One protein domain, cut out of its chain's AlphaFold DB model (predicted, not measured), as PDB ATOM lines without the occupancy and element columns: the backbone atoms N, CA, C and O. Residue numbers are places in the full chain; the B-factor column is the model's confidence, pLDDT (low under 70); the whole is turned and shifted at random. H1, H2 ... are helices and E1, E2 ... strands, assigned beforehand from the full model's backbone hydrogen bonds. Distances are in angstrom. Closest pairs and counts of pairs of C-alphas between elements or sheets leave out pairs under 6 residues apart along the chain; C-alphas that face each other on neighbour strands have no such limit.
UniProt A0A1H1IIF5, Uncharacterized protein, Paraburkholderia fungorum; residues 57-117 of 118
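Overview. This is residues 57 to 117 of the 118 residues of an uncharacterized protein of Paraburkholderia fungorum (UniProt A0A1H1IIF5). A small antiparallel sheet of three strands, E1, E2 and E3, has two helices, H1 and H2, over one of its faces and no named helix over the other. From the hairpin of E2 and E3 a long loop sticks out of this small body, with residues 86 to 98 standing free, and it makes the length of the whole. The printed part has 61 residues, with two named helices and three named strands in the order H1, E1, E2, E3, H2; the sheet's order is E1, E2, E3. The class is mixed, helices and strands, with 30 residues in named elements, under half of those printed. The whole is loose, with a radius of gyration of the C-alphas of 13.2 A, and elongated, spanning 39 by 21 by 16 A.

Arrangement. H1, residues 57 to 66, is on the sheet that holds E1, residues 71 to 73, at a height over the sheet of 8.3 A. It lies over E1 and runs along the strands, at 7 degrees to E1 on the local plane; their closest C-alphas, of Val 61 and Ala 71, are 5.7 A apart. E1 and E2, residues 79 to 83, form a hairpin, antiparallel at 162 degrees, with N 72 and O 80 within hydrogen-bond range at 2.8 A. E2 and E3, residues 101 to 105, form another hairpin, antiparallel at 147 degrees, with N 81 and O 103 at 2.9 A and N 105 and O 79 at 2.7 A, both within hydrogen-bond range. E1, E2 and E3 make a meander, each strand the antiparallel neighbour of the one before; E2 is the inner strand. H2, residues 109 to 115, is on the same face as H1, at a height over the sheet of 10.0 A, and the domain has two layers, helices on one face of a sheet. H2 lies over E3 and only just over E2, on which 3 of its 7 C-alphas fall; the closest C-alphas of E3 and H2, of Val 105 and Ala 111, are 6.4 A apart. H1 and H2 only just touch, with 3 pairs of C-alphas within 8 A, the closest those of Leu 60 and Met 109 at 6.9 A; they run the same way at a steep tilt of 44 degrees. Every O i to N i+4 pair is within hydrogen-bond range in H2, and 5 of 6 are in H1.

Along the chain. H1 begins at C-alpha 57, (95.582, 59.658, 7.134), and is 14.4 A long. E1 measures 7.0 A, E2 12.4 A and E3 12.8 A. H2, 9.9 A long, ends at C-alpha 115, (110.106, 57.887, 5.588).

Size, cuts and confidence. The C-alphas farthest apart are those of Lys 59 and Ala 93, at 40.2 A. The printed part has no cut. The link E2 to E3, 17 residues, is long; the others are tight. Residues 84 to 100 have pLDDT under 70.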
ATOM      1  N   THR A  57      94.518  58.760   6.667       88.62
ATOM      2  CA  THR A  57      95.582  59.658   7.134       88.62
ATOM      3  C   THR A  57      95.683  59.655   8.658       88.62
ATOM      4  O   THR A  57      96.781  59.540   9.191       88.62
ATOM      5  N   VAL A  58      94.551  59.669   9.375       88.25
ATOM      6  CA  VAL A  58      94.536  59.540  10.847       88.25
ATOM      7  C   VAL A  58      95.197  58.241  11.303       88.25
ATOM      8  O   VAL A  58      96.032  58.259  12.201       88.25
ATOM      9  N   LYS A  59      94.872  57.110  10.665       90.19
ATOM     10  CA  LYS A  59      95.492  55.816  10.993       90.19
ATOM     11  C   LYS A  59      97.001  55.813  10.756       90.19
ATOM     12  O   LYS A  59      97.716  55.185  11.531       90.19
ATOM     13  N   LEU A  60      97.471  56.481   9.702       91.44
ATOM     14  CA  LEU A  60      98.897  56.613   9.401       91.44
ATOM     15  C   LEU A  60      99.610  57.477  10.440       91.44
ATOM     16  O   LEU A  60     100.630  57.047  10.967       91.44
ATOM     17  N   VAL A  61      99.040  58.626  10.807       90.94
ATOM     18  CA  VAL A  61      99.575  59.476  11.882       90.94
ATOM     19  C   VAL A  61      99.663  58.698  13.194       90.94
ATOM     20  O   VAL A  61     100.731  58.642  13.791       90.94
ATOM     21  N   SER A  62      98.604  57.981  13.586       89.31
ATOM     22  CA  SER A  62      98.644  57.122  14.779       89.31
ATOM     23  C   SER A  62      99.641  55.963  14.677       89.31
ATOM     24  O   SER A  62     100.046  55.421  15.702       89.31
ATOM     25  N   ALA A  63     100.009  55.522  13.471       87.88
ATOM     26  CA  ALA A  63     101.082  54.549  13.297       87.88
ATOM     27  C   ALA A  63     102.447  55.208  13.522       87.88
ATOM     28  O   ALA A  63     103.244  54.660  14.273       87.88
ATOM     29  N   MET A  64     102.687  56.393  12.955       87.50
ATOM     30  CA  MET A  64     103.922  57.162  13.158       87.50
ATOM     31  C   MET A  64     104.134  57.524  14.634       87.50
ATOM     32  O   MET A  64     105.224  57.323  15.156       87.50
ATOM     33  N   GLU A  65     103.076  57.918  15.347       87.62
ATOM     34  CA  GLU A  65     103.129  58.190  16.792       87.62
ATOM     35  C   GLU A  65     103.569  56.968  17.620       87.62
ATOM     36  O   GLU A  65     104.227  57.121  18.648       87.62
ATOM     37  N   LYS A  66     103.269  55.736  17.175       87.75
ATOM     38  CA  LYS A  66     103.774  54.506  17.824       87.75
ATOM     39  C   LYS A  66     105.267  54.272  17.599       87.75
ATOM     40  O   LYS A  66     105.860  53.508  18.352       87.75
ATOM     41  N   HIS A  67     105.849  54.902  16.582       83.75
ATOM     42  CA  HIS A  67     107.292  54.949  16.345       83.75
ATOM     43  C   HIS A  67     107.937  56.165  17.025       83.75
ATOM     44  O   HIS A  67     109.015  56.581  16.622       83.75
ATOM     45  N   GLU A  68     107.269  56.745  18.029       83.56
ATOM     46  CA  GLU A  68     107.721  57.918  18.790       83.56
ATOM     47  C   GLU A  68     107.876  59.192  17.946       83.56
ATOM     48  O   GLU A  68     108.388  60.192  18.429       83.56
ATOM     49  N   VAL A  69     107.354  59.207  16.718       83.50
ATOM     50  CA  VAL A  69     107.384  60.359  15.809       83.50
ATOM     51  C   VAL A  69     106.178  61.255  16.063       83.50
ATOM     52  O   VAL A  69     105.033  60.802  16.054       83.50
ATOM     53  N   ASN A  70     106.401  62.555  16.220       87.19
ATOM     54  CA  ASN A  70     105.311  63.524  16.269       87.19
ATOM     55  C   ASN A  70     104.836  63.812  14.841       87.19
ATOM     56  O   ASN A  70     105.611  64.259  14.001       87.19
ATOM     57  N   ALA A  71     103.565  63.557  14.547       90.38
ATOM     58  CA  ALA A  71     103.003  63.779  13.222       90.38
ATOM     59  C   ALA A  71     101.702  64.586  13.298       90.38
ATOM     60  O   ALA A  71     100.904  64.473  14.232       90.38
ATOM     61  N   ARG A  72     101.478  65.442  12.300       89.88
ATOM     62  CA  ARG A  72     100.308  66.321  12.184       89.88
ATOM     63  C   ARG A  72      99.696  66.190  10.799       89.88
ATOM     64  O   ARG A  72     100.409  66.104   9.808       89.88
ATOM     65  N   ILE A  73      98.369  66.209  10.718       89.69
ATOM     66  CA  ILE A  73      97.663  66.258   9.434       89.69
ATOM     67  C   ILE A  73      97.602  67.718   8.985       89.69
ATOM     68  O   ILE A  73      97.166  68.583   9.744       89.69
ATOM     69  N   LEU A  74      98.042  67.997   7.761       86.94
ATOM     70  CA  LEU A  74      97.931  69.317   7.149       86.94
ATOM     71  C   LEU A  74      96.540  69.512   6.523       86.94
ATOM     72  O   LEU A  74      95.925  68.535   6.094       86.94
ATOM     73  N   PRO A  75      96.060  70.763   6.353       80.31
ATOM     74  CA  PRO A  75      94.798  71.047   5.655       80.31
ATOM     75  C   PRO A  75      94.744  70.516   4.216       80.31
ATOM     76  O   PRO A  75      93.668  70.307   3.664       80.31
ATOM     77  N   THR A  76      95.908  70.292   3.601       81.88
ATOM     78  CA  THR A  76      96.048  69.675   2.276       81.88
ATOM     79  C   THR A  76      95.791  68.164   2.278       81.88
ATOM     80  O   THR A  76      95.713  67.569   1.208       81.88
ATOM     81  N   GLY A  77      95.677  67.530   3.450       83.69
ATOM     82  CA  GLY A  77      95.550  66.079   3.620       83.69
ATOM     83  C   GLY A  77      96.886  65.331   3.714       83.69
ATOM     84  O   GLY A  77      96.881  64.127   3.974       83.69
ATOM     85  N   LEU A  78      98.013  66.032   3.536       89.75
ATOM     86  CA  LEU A  78      99.365  65.499   3.729       89.75
ATOM     87  C   LEU A  78      99.701  65.357   5.220       89.75
ATOM     88  O   LEU A  78      99.028  65.931   6.081       89.75
ATOM     89  N   ILE A  79     100.761  64.613   5.527       91.88
ATOM     90  CA  ILE A  79     101.264  64.431   6.890       91.88
ATOM     91  C   ILE A  79     102.522  65.284   7.060       91.88
ATOM     92  O   ILE A  79     103.411  65.242   6.223       91.88
ATOM     93  N   LEU A  80     102.609  66.060   8.131       91.25
ATOM     94  CA  LEU A  80     103.826  66.741   8.559       91.25
ATOM     95  C   LEU A  80     104.421  65.944   9.723       91.25
ATOM     96  O   LEU A  80     103.776  65.839  10.765       91.25
ATOM     97  N   ALA A  81     105.603  65.369   9.542       90.31
ATOM     98  CA  ALA A  81     106.248  64.489  10.513       90.31
ATOM     99  C   ALA A  81     107.539  65.114  11.053       90.31
ATOM    100  O   ALA A  81     108.336  65.639  10.282       90.31
ATOM    101  N   GLU A  82     107.715  65.077  12.372       87.25
ATOM    102  CA  GLU A  82     108.898  65.560  13.082       87.25
ATOM    103  C   GLU A  82     110.026  64.531  12.969       87.25
ATOM    104  O   GLU A  82     109.896  63.392  13.414       87.25
ATOM    105  N   GLU A  83     111.149  64.938  12.396       74.31
ATOM    106  CA  GLU A  83     112.367  64.145  12.366       74.31
ATOM    107  C   GLU A  83     113.027  64.185  13.747       74.31
ATOM    108  O   GLU A  83     113.506  65.223  14.210       74.31
ATOM    109  N   GLN A  84     113.089  63.029  14.404       62.28
ATOM    110  CA  GLN A  84     113.912  62.861  15.594       62.28
ATOM    111  C   GLN A  84     115.317  62.450  15.168       62.28
ATOM    112  O   GLN A  84     115.593  61.281  14.907       62.28
ATOM    113  N   TYR A  85     116.223  63.420  15.080       58.38
ATOM    114  CA  TYR A  85     117.631  63.119  14.866       58.38
ATOM    115  C   TYR A  85     118.284  62.667  16.182       58.38
ATOM    116  O   TYR A  85     118.559  63.485  17.057       58.38
ATOM    117  N   ALA A  86     118.566  61.368  16.313       49.75
ATOM    118  CA  ALA A  86     119.466  60.816  17.327       49.75
ATOM    119  C   ALA A  86     120.382  59.767  16.678       49.75
ATOM    120  O   ALA A  86     120.143  58.565  16.759       49.75
ATOM    121  N   GLY A  87     121.422  60.219  15.976       46.84
ATOM    122  CA  GLY A  87     122.491  59.333  15.514       46.84
ATOM    123  C   GLY A  87     123.554  59.136  16.596       46.84
ATOM    124  O   GLY A  87     124.129  60.114  17.075       46.84
ATOM    125  N   GLU A  88     123.874  57.886  16.946       48.31
ATOM    126  CA  GLU A  88     125.128  57.565  17.637       48.31
ATOM    127  C   GLU A  88     126.299  57.799  16.669       48.31
ATOM    128  O   GLU A  88     126.557  56.987  15.782       48.31
ATOM    129  N   GLY A  89     127.002  58.927  16.822       51.00
ATOM    130  CA  GLY A  89     128.278  59.161  16.134       51.00
ATOM    131  C   GLY A  89     128.426  60.467  15.354       51.00
ATOM    132  O   GLY A  89     129.101  60.462  14.327       51.00
ATOM    133  N   PHE A  90     127.865  61.592  15.812       44.19
ATOM    134  CA  PHE A  90     128.207  62.895  15.230       44.19
ATOM    135  C   PHE A  90     129.455  63.507  15.890       44.19
ATOM    136  O   PHE A  90     129.455  63.710  17.106       44.19
ATOM    137  N   PRO A  91     130.520  63.832  15.129       46.59
ATOM    138  CA  PRO A  91     131.593  64.673  15.627       46.59
ATOM    139  C   PRO A  91     131.076  66.113  15.726       46.59
ATOM    140  O   PRO A  91     130.819  66.782  14.725       46.59
ATOM    141  N   ASP A  92     130.924  66.568  16.964       53.31
ATOM    142  CA  ASP A  92     130.654  67.947  17.360       53.31
ATOM    143  C   ASP A  92     131.812  68.878  16.957       53.31
ATOM    144  O   ASP A  92     132.700  69.194  17.748       53.31
ATOM    145  N   ALA A  93     131.854  69.269  15.683       48.97
ATOM    146  CA  ALA A  93     132.785  70.291  15.205       48.97
ATOM    147  C   ALA A  93     132.085  71.530  14.631       48.97
ATOM    148  O   ALA A  93     132.742  72.551  14.447       48.97
ATOM    149  N   ALA A  94     130.779  71.461  14.350       53.16
ATOM    150  CA  ALA A  94     130.069  72.543  13.671       53.16
ATOM    151  C   ALA A  94     128.886  73.135  14.448       53.16
ATOM    152  O   ALA A  94     128.489  74.239  14.104       53.16
ATOM    153  N   CYS A  95     128.319  72.479  15.475       45.84
ATOM    154  CA  CYS A  95     127.109  72.968  16.176       45.84
ATOM    155  C   CYS A  95     125.981  73.465  15.238       45.84
ATOM    156  O   CYS A  95     125.148  74.285  15.620       45.84
ATOM    157  N   GLU A  96     125.945  72.980  14.001       48.88
ATOM    158  CA  GLU A  96     124.967  73.360  12.998       48.88
ATOM    159  C   GLU A  96     123.996  72.197  12.878       48.88
ATOM    160  O   GLU A  96     124.301  71.203  12.226       48.88
ATOM    161  N   LEU A  97     122.867  72.286  13.581       49.06
ATOM    162  CA  LEU A  97     121.518  72.159  13.018       49.06
ATOM    163  C   LEU A  97     120.486  72.287  14.161       49.06
ATOM    164  O   LEU A  97     120.600  71.711  15.241       49.06
ATOM    165  N   TYR A  98     119.544  73.188  13.911       51.59
ATOM    166  CA  TYR A  98     118.640  73.875  14.822       51.59
ATOM    167  C   TYR A  98     117.273  73.180  14.878       51.59
ATOM    168  O   TYR A  98     116.578  73.137  13.869       51.59
ATOM    169  N   GLY A  99     116.830  72.793  16.077       53.84
ATOM    170  CA  GLY A  99     115.428  72.468  16.373       53.84
ATOM    171  C   GLY A  99     114.867  71.221  15.671       53.84
ATOM    172  O   GLY A  99     115.578  70.535  14.941       53.84
ATOM    173  N   PRO A 100     113.591  70.890  15.921       57.22
ATOM    174  CA  PRO A 100     112.955  69.754  15.270       57.22
ATOM    175  C   PRO A 100     112.757  70.025  13.776       57.22
ATOM    176  O   PRO A 100     112.096  70.998  13.399       57.22
ATOM    177  N   TYR A 101     113.333  69.173  12.928       77.12
ATOM    178  CA  TYR A 101     113.093  69.197  11.485       77.12
ATOM    179  C   TYR A 101     111.732  68.573  11.196       77.12
ATOM    180  O   TYR A 101     111.316  67.641  11.873       77.12
ATOM    181  N   TRP A 102     111.012  69.107  10.212       85.31
ATOM    182  CA  TRP A 102     109.708  68.583   9.818       85.31
ATOM    183  C   TRP A 102     109.715  68.256   8.331       85.31
ATOM    184  O   TRP A 102     110.034  69.117   7.509       85.31
ATOM    185  N   THR A 103     109.301  67.043   7.979       88.44
ATOM    186  CA  THR A 103     109.138  66.607   6.590       88.44
ATOM    187  C   THR A 103     107.660  66.492   6.246       88.44
ATOM    188  O   THR A 103     106.846  66.053   7.058       88.44
ATOM    189  N   VAL A 104     107.304  66.845   5.013       91.69
ATOM    190  CA  VAL A 104     105.976  66.547   4.469       91.69
ATOM    191  C   VAL A 104     106.002  65.153   3.841       91.69
ATOM    192  O   VAL A 104     106.837  64.874   2.985       91.69
ATOM    193  N   VAL A 105     105.077  64.295   4.258       91.25
ATOM    194  CA  VAL A 105     104.939  62.898   3.847       91.25
ATOM    195  C   VAL A 105     103.570  62.698   3.198       91.25
ATOM    196  O   VAL A 105     102.538  63.155   3.700       91.25
ATOM    197  N   GLU A 106     103.557  62.000   2.065       93.19
ATOM    198  CA  GLU A 106     102.322  61.590   1.396       93.19
ATOM    199  C   GLU A 106     101.495  60.659   2.309       93.19
ATOM    200  O   GLU A 106     102.061  59.768   2.946       93.19
ATOM    201  N   PRO A 107     100.154  60.788   2.364       90.38
ATOM    202  CA  PRO A 107      99.284  60.016   3.256       90.38
ATOM    203  C   PRO A 107      99.043  58.584   2.737       90.38
ATOM    204  O   PRO A 107      97.914  58.091   2.640       90.38
ATOM    205  N   THR A 108     100.125  57.884   2.405       91.88
ATOM    206  CA  THR A 108     100.129  56.493   1.957       91.88
ATOM    207  C   THR A 108     101.009  55.645   2.865       91.88
ATOM    208  O   THR A 108     102.018  56.107   3.392       91.88
ATOM    209  N   MET A 109     100.645  54.371   3.030       89.19
ATOM    210  CA  MET A 109     101.440  53.446   3.841       89.19
ATOM    211  C   MET A 109     102.864  53.285   3.293       89.19
ATOM    212  O   MET A 109     103.801  53.163   4.072       89.19
ATOM    213  N   SER A 110     103.035  53.301   1.968       91.62
ATOM    214  CA  SER A 110     104.353  53.185   1.335       91.62
ATOM    215  C   SER A 110     105.250  54.374   1.670       91.62
ATOM    216  O   SER A 110     106.358  54.158   2.141       91.62
ATOM    217  N   ALA A 111     104.754  55.606   1.511       90.06
ATOM    218  CA  ALA A 111     105.531  56.809   1.809       90.06
ATOM    219  C   ALA A 111     105.874  56.926   3.300       90.06
ATOM    220  O   ALA A 111     106.992  57.282   3.651       90.06
ATOM    221  N   VAL A 112     104.937  56.569   4.186       88.69
ATOM    222  CA  VAL A 112     105.195  56.542   5.633       88.69
ATOM    223  C   VAL A 112     106.257  55.501   5.990       88.69
ATOM    224  O   VAL A 112     107.130  55.780   6.804       88.69
ATOM    225  N   ARG A 113     106.221  54.310   5.379       88.25
ATOM    226  CA  ARG A 113     107.237  53.272   5.606       88.25
ATOM    227  C   ARG A 113     108.614  53.686   5.105       88.25
ATOM    228  O   ARG A 113     109.577  53.507   5.838       88.25
ATOM    229  N   GLU A 114     108.680  54.252   3.905       88.31
ATOM    230  CA  GLU A 114     109.917  54.780   3.324       88.31
ATOM    231  C   GLU A 114     110.509  55.886   4.207       88.31
ATOM    232  O   GLU A 114     111.692  55.842   4.532       88.31
ATOM    233  N   TRP A 115     109.676  56.818   4.683       87.62
ATOM    234  CA  TRP A 115     110.106  57.887   5.588       87.62
ATOM    235  C   TRP A 115     110.609  57.354   6.941       87.62
ATOM    236  O   TRP A 115     111.599  57.850   7.466       87.62
ATOM    237  N   LEU A 116     109.977  56.306   7.481       83.81
ATOM    238  CA  LEU A 116     110.429  55.615   8.698       83.81
ATOM    239  C   LEU A 116     111.684  54.737   8.483       83.81
ATOM    240  O   LEU A 116     112.204  54.191   9.456       83.81
ATOM    241  N   GLY A 117     112.164  54.577   7.245       83.25
ATOM    242  CA  GLY A 117     113.365  53.802   6.917       83.25
ATOM    243  C   GLY A 117     113.162  52.285   6.766       83.25
ATOM    244  O   GLY A 117     114.113  51.531   6.981       83.25
TER     245      GLY A 117